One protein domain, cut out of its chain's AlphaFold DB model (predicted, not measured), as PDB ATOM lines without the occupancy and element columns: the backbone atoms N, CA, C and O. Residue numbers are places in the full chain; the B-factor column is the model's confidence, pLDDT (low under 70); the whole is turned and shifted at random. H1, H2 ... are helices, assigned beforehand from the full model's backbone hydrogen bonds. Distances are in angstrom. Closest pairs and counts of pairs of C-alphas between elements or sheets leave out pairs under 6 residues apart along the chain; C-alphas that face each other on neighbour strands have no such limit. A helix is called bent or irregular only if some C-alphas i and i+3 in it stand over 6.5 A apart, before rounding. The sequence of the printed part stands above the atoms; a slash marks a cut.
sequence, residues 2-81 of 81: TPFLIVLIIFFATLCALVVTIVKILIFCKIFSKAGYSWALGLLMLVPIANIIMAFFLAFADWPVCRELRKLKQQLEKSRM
ATOM      1  N   THR A   2     294.605 366.918 373.652       75.31
ATOM      2  CA  THR A   2     293.508 366.077 373.137       75.31
ATOM      3  C   THR A   2     293.547 365.700 371.639       75.31
ATOM      4  O   THR A   2     293.243 364.544 371.349       75.31
ATOM      5  N   PRO A   3     293.950 366.555 370.670       82.56
ATOM      6  CA  PRO A   3     293.875 366.182 369.249       82.56
ATOM      7  C   PRO A   3     294.913 365.125 368.847       82.56
ATOM      8  O   PRO A   3     294.625 364.263 368.027       82.56
ATOM      9  N   PHE A   4     296.094 365.135 369.475       87.38
ATOM     10  CA  PHE A   4     297.140 364.140 369.225       87.38
ATOM     11  C   PHE A   4     296.702 362.732 369.644       87.38
ATOM     12  O   PHE A   4     296.900 361.778 368.898       87.38
ATOM     13  N   LEU A   5     296.056 362.611 370.808       89.06
ATOM     14  CA  LEU A   5     295.526 361.334 371.290       89.06
ATOM     15  C   LEU A   5     294.423 360.797 370.374       89.06
ATOM     16  O   LEU A   5     294.420 359.611 370.063       89.06
ATOM     17  N   ILE A   6     293.527 361.664 369.888       91.38
ATOM     18  CA  ILE A   6     292.459 361.268 368.959       91.38
ATOM     19  C   ILE A   6     293.047 360.724 367.653       91.38
ATOM     20  O   ILE A   6     292.642 359.655 367.204       91.38
ATOM     21  N   VAL A   7     294.027 361.414 367.063       92.62
ATOM     22  CA  VAL A   7     294.677 360.956 365.823       92.62
ATOM     23  C   VAL A   7     295.355 359.597 366.023       92.62
ATOM     24  O   VAL A   7     295.222 358.715 365.177       92.62
ATOM     25  N   LEU A   8     296.020 359.396 367.163       92.56
ATOM     26  CA  LEU A   8     296.697 358.139 367.491       92.56
ATOM     27  C   LEU A   8     295.693 356.983 367.672       92.56
ATOM     28  O   LEU A   8     295.912 355.890 367.152       92.56
ATOM     29  N   ILE A   9     294.553 357.245 368.321       93.81
ATOM     30  CA  ILE A   9     293.450 356.281 368.467       93.81
ATOM     31  C   ILE A   9     292.842 355.927 367.104       93.81
ATOM     32  O   ILE A   9     292.649 354.747 366.819       93.81
ATOM     33  N   ILE A  10     292.565 356.914 366.246       94.00
ATOM     34  CA  ILE A  10     291.992 356.683 364.908       94.00
ATOM     35  C   ILE A  10     292.952 355.862 364.042       94.00
ATOM     36  O   ILE A  10     292.528 354.929 363.356       94.00
ATOM     37  N   PHE A  11     294.245 356.176 364.089       94.38
ATOM     38  CA  PHE A  11     295.264 355.437 363.354       94.38
ATOM     39  C   PHE A  11     295.328 353.973 363.805       94.38
ATOM     40  O   PHE A  11     295.276 353.061 362.976       94.38
ATOM     41  N   PHE A  12     295.347 353.739 365.120       94.44
ATOM     42  CA  PHE A  12     295.334 352.393 365.686       94.44
ATOM     43  C   PHE A  12     294.053 351.626 365.329       94.44
ATOM     44  O   PHE A  12     294.121 350.486 364.872       94.44
ATOM     45  N   ALA A  13     292.886 352.264 365.452       92.75
ATOM     46  CA  ALA A  13     291.604 351.666 365.088       92.75
ATOM     47  C   ALA A  13     291.559 351.269 363.604       92.75
ATOM     48  O   ALA A  13     291.073 350.188 363.265       92.75
ATOM     49  N   THR A  14     292.116 352.106 362.726       91.56
ATOM     50  CA  THR A  14     292.184 351.839 361.283       91.56
ATOM     51  C   THR A  14     293.101 350.653 360.980       91.56
ATOM     52  O   THR A  14     292.723 349.772 360.208       91.56
ATOM     53  N   LEU A  15     294.267 350.569 361.632       92.38
ATOM     54  CA  LEU A  15     295.164 349.413 361.524       92.38
ATOM     55  C   LEU A  15     294.487 348.120 361.991       92.38
ATOM     56  O   LEU A  15     294.526 347.115 361.280       92.38
ATOM     57  N   CYS A  16     293.813 348.142 363.145       91.25
ATOM     58  CA  CYS A  16     293.064 346.990 363.642       91.25
ATOM     59  C   CYS A  16     291.961 346.559 362.666       91.25
ATOM     60  O   CYS A  16     291.833 345.369 362.377       91.25
ATOM     61  N   ALA A  17     291.194 347.506 362.119       87.31
ATOM     62  CA  ALA A  17     290.156 347.213 361.132       87.31
ATOM     63  C   ALA A  17     290.734 346.559 359.864       87.31
ATOM     64  O   ALA A  17     290.147 345.609 359.332       87.31
ATOM     65  N   LEU A  18     291.910 347.007 359.415       87.38
ATOM     66  CA  LEU A  18     292.613 346.420 358.274       87.38
ATOM     67  C   LEU A  18     293.001 344.959 358.550       87.38
ATOM     68  O   LEU A  18     292.712 344.074 357.743       87.38
ATOM     69  N   VAL A  19     293.585 344.690 359.723       89.06
ATOM     70  CA  VAL A  19     293.978 343.334 360.145       89.06
ATOM     71  C   VAL A  19     292.762 342.413 360.226       89.06
ATOM     72  O   VAL A  19     292.787 341.313 359.672       89.06
ATOM     73  N   VAL A  20     291.674 342.862 360.857       85.50
ATOM     74  CA  VAL A  20     290.429 342.082 360.955       85.50
ATOM     75  C   VAL A  20     289.886 341.744 359.569       85.50
ATOM     76  O   VAL A  20     289.462 340.612 359.334       85.50
ATOM     77  N   THR A  21     289.935 342.694 358.634       81.06
ATOM     78  CA  THR A  21     289.483 342.485 357.252       81.06
ATOM     79  C   THR A  21     290.303 341.397 356.559       81.06
ATOM     80  O   THR A  21     289.727 340.468 355.994       81.06
ATOM     81  N   ILE A  22     291.634 341.444 356.673       81.25
ATOM     82  CA  ILE A  22     292.528 340.422 356.104       81.25
ATOM     83  C   ILE A  22     292.241 339.047 356.718       81.25
ATOM     84  O   ILE A  22     292.103 338.063 355.993       81.25
ATOM     85  N   VAL A  23     292.087 338.968 358.043       83.62
ATOM     86  CA  VAL A  23     291.776 337.708 358.733       83.62
ATOM     87  C   VAL A  23     290.440 337.137 358.258       83.62
ATOM     88  O   VAL A  23     290.363 335.940 357.975       83.62
ATOM     89  N   LYS A  24     289.401 337.968 358.102       77.81
ATOM     90  CA  LYS A  24     288.118 337.514 357.544       77.81
ATOM     91  C   LYS A  24     288.294 336.939 356.142       77.81
ATOM     92  O   LYS A  24     287.813 335.835 355.892       77.81
ATOM     93  N   ILE A  25     289.018 337.635 355.266       74.06
ATOM     94  CA  ILE A  25     289.299 337.162 353.903       74.06
ATOM     95  C   ILE A  25     290.010 335.806 353.944       74.06
ATOM     96  O   ILE A  25     289.600 334.887 353.239       74.06
ATOM     97  N   LEU A  26     291.020 335.634 354.803       77.25
ATOM     98  CA  LEU A  26     291.736 334.363 354.940       77.25
ATOM     99  C   LEU A  26     290.835 333.226 355.435       77.25
ATOM    100  O   LEU A  26     290.900 332.126 354.882       77.25
ATOM    101  N   ILE A  27     289.985 333.478 356.436       76.12
ATOM    102  CA  ILE A  27     289.018 332.492 356.944       76.12
ATOM    103  C   ILE A  27     288.089 332.053 355.816       76.12
ATOM    104  O   ILE A  27     287.925 330.853 355.587       76.12
ATOM    105  N   PHE A  28     287.533 333.005 355.069       70.56
ATOM    106  CA  PHE A  28     286.678 332.690 353.937       70.56
ATOM    107  C   PHE A  28     287.434 331.933 352.847       70.56
ATOM    108  O   PHE A  28     286.959 330.890 352.416       70.56
ATOM    109  N   CYS A  29     288.640 332.353 352.464       69.38
ATOM    110  CA  CYS A  29     289.466 331.631 351.491       69.38
ATOM    111  C   CYS A  29     289.704 330.167 351.904       69.38
ATOM    112  O   CYS A  29     289.601 329.250 351.085       69.38
ATOM    113  N   LYS A  30     289.951 329.929 353.198       73.50
ATOM    114  CA  LYS A  30     290.055 328.584 353.786       73.50
ATOM    115  C   LYS A  30     288.747 327.801 353.679       73.50
ATOM    116  O   LYS A  30     288.788 326.610 353.374       73.50
ATOM    117  N   ILE A  31     287.609 328.444 353.921       72.62
ATOM    118  CA  ILE A  31     286.284 327.831 353.775       72.62
ATOM    119  C   ILE A  31     286.010 327.477 352.305       72.62
ATOM    120  O   ILE A  31     285.579 326.361 352.035       72.62
ATOM    121  N   PHE A  32     286.334 328.354 351.350       68.44
ATOM    122  CA  PHE A  32     286.166 328.096 349.912       68.44
ATOM    123  C   PHE A  32     287.022 326.936 349.420       68.44
ATOM    124  O   PHE A  32     286.525 326.058 348.714       68.44
ATOM    125  N   SER A  33     288.274 326.879 349.874       67.62
ATOM    126  CA  SER A  33     289.153 325.741 349.610       67.62
ATOM    127  C   SER A  33     288.582 324.437 350.181       67.62
ATOM    128  O   SER A  33     288.639 323.408 349.512       67.62
ATOM    129  N   LYS A  34     287.956 324.472 351.367       64.75
ATOM    130  CA  LYS A  34     287.259 323.305 351.936       64.75
ATOM    131  C   LYS A  34     285.944 322.960 351.233       64.75
ATOM    132  O   LYS A  34     285.560 321.797 351.239       64.75
ATOM    133  N   ALA A  35     285.263 323.937 350.639       68.81
ATOM    134  CA  ALA A  35     284.039 323.731 349.869       68.81
ATOM    135  C   ALA A  35     284.306 323.195 348.447       68.81
ATOM    136  O   ALA A  35     283.360 322.864 347.739       68.81
ATOM    137  N   GLY A  36     285.575 323.080 348.033       63.84
ATOM    138  CA  GLY A  36     285.970 322.580 346.712       63.84
ATOM    139  C   GLY A  36     286.020 323.653 345.619       63.84
ATOM    140  O   GLY A  36     286.102 323.318 344.441       63.84
ATOM    141  N   TYR A  37     285.981 324.935 345.993       64.88
ATOM    142  CA  TYR A  37     286.020 326.068 345.068       64.88
ATOM    143  C   TYR A  37     287.410 326.723 345.005       64.88
ATOM    144  O   TYR A  37     288.209 326.646 345.940       64.88
ATOM    145  N   SER A  38     287.706 327.390 343.883       60.34
ATOM    146  CA  SER A  38     289.005 328.019 343.619       60.34
ATOM    147  C   SER A  38     289.307 329.178 344.575       60.34
ATOM    148  O   SER A  38     288.473 330.067 344.758       60.34
ATOM    149  N   TRP A  39     290.547 329.235 345.073       57.47
ATOM    150  CA  TRP A  39     291.099 330.315 345.910       57.47
ATOM    151  C   TRP A  39     290.913 331.727 345.310       57.47
ATOM    152  O   TRP A  39     290.808 332.707 346.042       57.47
ATOM    153  N   ALA A  40     290.763 331.829 343.983       61.97
ATOM    154  CA  ALA A  40     290.483 333.071 343.258       61.97
ATOM    155  C   ALA A  40     289.166 333.769 343.667       61.97
ATOM    156  O   ALA A  40     289.057 334.985 343.527       61.97
ATOM    157  N   LEU A  41     288.189 333.051 344.236       62.03
ATOM    158  CA  LEU A  41     286.969 333.670 344.777       62.03
ATOM    159  C   LEU A  41     287.242 334.535 346.017       62.03
ATOM    160  O   LEU A  41     286.484 335.463 346.293       62.03
ATOM    161  N   GLY A  42     288.343 334.288 346.733       59.59
ATOM    162  CA  GLY A  42     288.785 335.151 347.828       59.59
ATOM    163  C   GLY A  42     289.186 336.552 347.364       59.59
ATOM    164  O   GLY A  42     288.999 337.506 348.111       59.59
ATOM    165  N   LEU A  43     289.653 336.707 346.117       61.69
ATOM    166  CA  LEU A  43     289.947 338.024 345.536       61.69
ATOM    167  C   LEU A  43     288.672 338.842 345.267       61.69
ATOM    168  O   LEU A  43     288.710 340.068 345.348       61.69
ATOM    169  N   LEU A  44     287.530 338.185 345.016       59.22
ATOM    170  CA  LEU A  44     286.239 338.862 344.835       59.22
ATOM    171  C   LEU A  44     285.730 339.525 346.130       59.22
ATOM    172  O   LEU A  44     284.879 340.411 346.063       59.22
ATOM    173  N   MET A  45     286.264 339.152 347.304       60.38
ATOM    174  CA  MET A  45     285.877 339.738 348.598       60.38
ATOM    175  C   MET A  45     286.322 341.188 348.807       60.38
ATOM    176  O   MET A  45     285.859 341.817 349.756       60.38
ATOM    177  N   LEU A  46     287.154 341.748 347.920       56.91
ATOM    178  CA  LEU A  46     287.366 343.201 347.862       56.91
ATOM    179  C   LEU A  46     286.047 343.962 347.630       56.91
ATOM    180  O   LEU A  46     285.947 345.139 347.970       56.91
ATOM    181  N   VAL A  47     285.022 343.288 347.098       68.06
ATOM    182  CA  VAL A  47     283.689 343.846 346.893       68.06
ATOM    183  C   VAL A  47     282.792 343.516 348.102       68.06
ATOM    184  O   VAL A  47     282.498 342.343 348.340       68.06
ATOM    185  N   PRO A  48     282.272 344.509 348.853       62.75
ATOM    186  CA  PRO A  48     281.426 344.265 350.030       62.75
ATOM    187  C   PRO A  48     280.143 343.483 349.706       62.75
ATOM    188  O   PRO A  48     279.670 342.691 350.520       62.75
ATOM    189  N   ILE A  49     279.618 343.640 348.489       69.25
ATOM    190  CA  ILE A  49     278.458 342.895 347.980       69.25
ATOM    191  C   ILE A  49     278.777 341.398 347.857       69.25
ATOM    192  O   ILE A  49     277.937 340.558 348.188       69.25
ATOM    193  N   ALA A  50     280.003 341.049 347.453       68.94
ATOM    194  CA  ALA A  50     280.416 339.659 347.339       68.94
ATOM    195  C   ALA A  50     280.371 338.962 348.700       68.94
ATOM    196  O   ALA A  50     279.937 337.825 348.753       68.94
ATOM    197  N   ASN A  51     280.713 339.641 349.802       70.88
ATOM    198  CA  ASN A  51     280.687 339.056 351.147       70.88
ATOM    199  C   ASN A  51     279.281 338.563 351.555       70.88
ATOM    200  O   ASN A  51     279.137 337.466 352.095       70.88
ATOM    201  N   ILE A  52     278.233 339.332 351.232       72.31
ATOM    202  CA  ILE A  52     276.843 338.923 351.492       72.31
ATOM    203  C   ILE A  52     276.467 337.745 350.594       72.31
ATOM    204  O   ILE A  52     276.032 336.712 351.100       72.31
ATOM    205  N   ILE A  53     276.696 337.855 349.281       74.50
ATOM    206  CA  ILE A  53     276.409 336.772 348.324       74.50
ATOM    207  C   ILE A  53     277.125 335.480 348.738       74.50
ATOM    208  O   ILE A  53     276.545 334.401 348.662       74.50
ATOM    209  N   MET A  54     278.353 335.592 349.239       69.12
ATOM    210  CA  MET A  54     279.171 334.481 349.707       69.12
ATOM    211  C   MET A  54     278.547 333.759 350.898       69.12
ATOM    212  O   MET A  54     278.559 332.530 350.936       69.12
ATOM    213  N   ALA A  55     277.997 334.503 351.862       71.62
ATOM    214  CA  ALA A  55     277.315 333.933 353.020       71.62
ATOM    215  C   ALA A  55     276.056 333.161 352.599       71.62
ATOM    216  O   ALA A  55     275.844 332.039 353.060       71.62
ATOM    217  N   PHE A  56     275.273 333.717 351.669       78.25
ATOM    218  CA  PHE A  56     274.138 333.012 351.071       78.25
ATOM    219  C   PHE A  56     274.603 331.763 350.317       78.25
ATOM    220  O   PHE A  56     274.091 330.672 350.549       78.25
ATOM    221  N   PHE A  57     275.624 331.883 349.472       74.56
ATOM    222  CA  PHE A  57     276.146 330.757 348.706       74.56
ATOM    223  C   PHE A  57     276.642 329.628 349.614       74.56
ATOM    224  O   PHE A  57     276.282 328.481 349.399       74.56
ATOM    225  N   LEU A  58     277.398 329.931 350.671       74.88
ATOM    226  CA  LEU A  58     277.863 328.942 351.651       74.88
ATOM    227  C   LEU A  58     276.731 328.260 352.422       74.88
ATOM    228  O   LEU A  58     276.849 327.076 352.742       74.88
ATOM    229  N   ALA A  59     275.659 328.997 352.721       79.81
ATOM    230  CA  ALA A  59     274.488 328.460 353.401       79.81
ATOM    231  C   ALA A  59     273.686 327.493 352.513       79.81
ATOM    232  O   ALA A  59     273.152 326.510 353.022       79.81
ATOM    233  N   PHE A  60     273.616 327.751 351.202       77.19
ATOM    234  CA  PHE A  60     272.817 326.958 350.257       77.19
ATOM    235  C   PHE A  60     273.626 325.976 349.395       77.19
ATOM    236  O   PHE A  60     273.037 325.109 348.750       77.19
ATOM    237  N   ALA A  61     274.954 326.085 349.353       76.19
ATOM    238  CA  ALA A  61     275.805 325.178 348.590       76.19
ATOM    239  C   ALA A  61     275.786 323.767 349.195       76.19
ATOM    240  O   ALA A  61     275.720 323.593 350.408       76.19
ATOM    241  N   ASP A  62     275.888 322.740 348.350       72.94
ATOM    242  CA  ASP A  62     276.009 321.347 348.795       72.94
ATOM    243  C   ASP A  62     277.465 321.082 349.208       72.94
ATOM    244  O   ASP A  62     278.377 321.104 348.379       72.94
ATOM    245  N   TRP A  63     277.697 320.877 350.506       81.75
ATOM    246  CA  TRP A  63     279.050 320.710 351.033       81.75
ATOM    247  C   TRP A  63     279.629 319.345 350.626       81.75
ATOM    248  O   TRP A  63     278.925 318.331 350.692       81.75
ATOM    249  N   PRO A  64     280.934 319.263 350.297       77.62
ATOM    250  CA  PRO A  64     281.562 318.006 349.881       77.62
ATOM    251  C   PRO A  64     281.434 316.908 350.945       77.62
ATOM    252  O   PRO A  64     281.208 315.750 350.603       77.62
ATOM    253  N   VAL A  65     281.449 317.272 352.232       81.62
ATOM    254  CA  VAL A  65     281.239 316.332 353.345       81.62
ATOM    255  C   VAL A  65     279.863 315.657 353.298       81.62
ATOM    256  O   VAL A  65     279.758 314.457 353.537       81.62
ATOM    257  N   CYS A  66     278.804 316.378 352.912       84.38
ATOM    258  CA  CYS A  66     277.457 315.818 352.766       84.38
ATOM    259  C   CYS A  66     277.381 314.843 351.583       84.38
ATOM    260  O   CYS A  66     276.614 313.874 351.597       84.38
ATOM    261  N   ARG A  67     278.183 315.089 350.542       84.31
ATOM    262  CA  ARG A  67     278.313 314.197 349.388       84.31
ATOM    263  C   ARG A  67     279.074 312.921 349.748       84.31
ATOM    264  O   ARG A  67     278.625 311.838 349.376       84.31
ATOM    265  N   GLU A  68     280.176 313.028 350.486       87.94
ATOM    266  CA  GLU A  68     280.942 311.866 350.957       87.94
ATOM    267  C   GLU A  68     280.133 311.000 351.924       87.94
ATOM    268  O   GLU A  68     280.079 309.784 351.747       87.94
ATOM    269  N   LEU A  69     279.411 311.611 352.868       91.62
ATOM    270  CA  LEU A  69     278.522 310.894 353.790       91.62
ATOM    271  C   LEU A  69     277.448 310.080 353.057       91.62
ATOM    272  O   LEU A  69     277.199 308.929 353.416       91.62
ATOM    273  N   ARG A  70     276.824 310.651 352.015       90.81
ATOM    274  CA  ARG A  70     275.851 309.924 351.179       90.81
ATOM    275  C   ARG A  70     276.489 308.734 350.470       90.81
ATOM    276  O   ARG A  70     275.921 307.646 350.508       90.81
ATOM    277  N   LYS A  71     277.673 308.919 349.876       92.00
ATOM    278  CA  LYS A  71     278.409 307.835 349.206       92.00
ATOM    279  C   LYS A  71     278.769 306.708 350.177       92.00
ATOM    280  O   LYS A  71     278.534 305.546 349.863       92.00
ATOM    281  N   LEU A  72     279.270 307.048 351.364       93.81
ATOM    282  CA  LEU A  72     279.615 306.082 352.411       93.81
ATOM    283  C   LEU A  72     278.395 305.272 352.869       93.81
ATOM    284  O   LEU A  72     278.475 304.050 352.966       93.81
ATOM    285  N   LYS A  73     277.248 305.927 353.099       93.88
ATOM    286  CA  LYS A  73     276.001 305.228 353.456       93.88
ATOM    287  C   LYS A  73     275.543 304.264 352.362       93.88
ATOM    288  O   LYS A  73     275.206 303.128 352.673       93.88
ATOM    289  N   GLN A  74     275.596 304.686 351.097       93.25
ATOM    290  CA  GLN A  74     275.248 303.830 349.959       93.25
ATOM    291  C   GLN A  74     276.189 302.626 349.822       93.25
ATOM    292  O   GLN A  74     275.735 301.528 349.510       93.25
ATOM    293  N   GLN A  75     277.491 302.804 350.067       93.25
ATOM    294  CA  GLN A  75     278.445 301.693 350.069       93.25
ATOM    295  C   GLN A  75     278.171 300.708 351.208       93.25
ATOM    296  O   GLN A  75     278.162 299.506 350.970       93.25
ATOM    297  N   LEU A  76     277.897 301.208 352.417       93.75
ATOM    298  CA  LEU A  76     277.566 300.364 353.565       93.75
ATOM    299  C   LEU A  76     276.291 299.544 353.325       93.75
ATOM    300  O   LEU A  76     276.248 298.362 353.654       93.75
ATOM    301  N   GLU A  77     275.264 300.163 352.745       93.12
ATOM    302  CA  GLU A  77     274.003 299.499 352.409       93.12
ATOM    303  C   GLU A  77     274.199 298.432 351.327       93.12
ATOM    304  O   GLU A  77     273.718 297.312 351.472       93.12
ATOM    305  N   LYS A  78     275.002 298.734 350.298       88.25
ATOM    306  CA  LYS A  78     275.368 297.768 349.255       88.25
ATOM    307  C   LYS A  78     276.197 296.593 349.783       88.25
ATOM    308  O   LYS A  78     276.045 295.499 349.269       88.25
ATOM    309  N   SER A  79     277.074 296.803 350.766       86.75
ATOM    310  CA  SER A  79     277.858 295.726 351.393       86.75
ATOM    311  C   SER A  79     277.058 294.875 352.385       86.75
ATOM    312  O   SER A  79     277.542 293.825 352.798       86.75
ATOM    313  N   ARG A  80     275.887 295.351 352.825       84.81
ATOM    314  CA  ARG A  80     275.004 294.639 353.758       84.81
ATOM    315  C   ARG A  80     273.968 293.760 353.034       84.81
ATOM    316  O   ARG A  80     273.410 292.876 353.679       84.81
ATOM    317  N   MET A  81     273.709 294.018 351.750       71.81
ATOM    318  CA  MET A  81     272.933 293.145 350.855       71.81
ATOM    319  C   MET A  81     273.819 292.060 350.251       71.81
ATOM    320  O   MET A  81     273.295 290.941 350.072       71.81
TER     321      MET A  81
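This is residues 2 to 81 of the 81 residues of an uncharacterized protein of Planctomycetes bacterium RBG_13_46_10 (UniProt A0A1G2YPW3). The model is a long rod: one long helix, H1, and a second helix, H4, reach out at opposite ends of a small body in which the short helix H2 folds back along the last part of H1 and H3 turns again, near H1. Residues 2 to 20 of H1 stick out at one end and residues 66 to 81, of which 66 to 80 belong to H4, at the other; these two arms make the length. The printed part has 80 residues, with four named helices in the order H1, H2, H3, H4 and no named strand, and its class is all helix. It is extended, with a radius of gyration of the C-alphas of 20.7 A, and spans 79 by 21 by 18 A.

The longest helix, H1, covers residues 2 to 35 and measures 49.2 A, from C-alpha 2 at (293.508, 366.077, 373.137) to C-alpha 35 at (284.039, 323.731, 349.869). H2 covers residues 39 to 46; it is neither bent nor irregular, but only just: C-alphas 43 and 46 are 6.2 A apart. H3 covers residues 48 to 60 and measures 19.3 A. H4 covers residues 64 to 80 and measures 24.6 A, ending with C-alpha 80 at (275.004, 294.639, 353.758).

H1 and H2 form a helical hairpin and touch, H1 with residues 25 to 33 alone; their closest C-alphas, those of Cys 29 and Gly 42, are 5.1 A apart. They run opposite ways at a shallow tilt of 32 degrees. H2 and H3 are close but not clearly touching, with the C-alphas of Met 45 and Asn 51 closest at 5.8 A, and run opposite ways at a steep tilt of 46 degrees. H1 and H3 are near each other, with 10 pairs of C-alphas within 10 A. H4 is close to H1 but not clearly touching: their closest C-alphas, those of Ala 35 and Pro 64, are 6.2 A apart. These two run the same way at a shallow tilt of 27 degrees. H4 is apart from H2 and from H3. Every O i to N i+4 pair is within hydrogen-bond range in H1 and H4; in H3 it is 8 of 9, and in H2 0 of 4, where 5 of 5 O i to N i+3 pairs are within range.

The C-alphas of Thr 2 and Met 81, the two farthest apart, are 79.0 A apart. Without the stretches that stand free, the body of 45 residues spans 28 by 17 by 15 A. The printed part has no cut, and the links H1 to H2, H2 to H3 and H3 to H4 are tight. The mean pLDDT of the printed part is 78.8; residue 29, residues 32 to 50 and residue 54 are under 70.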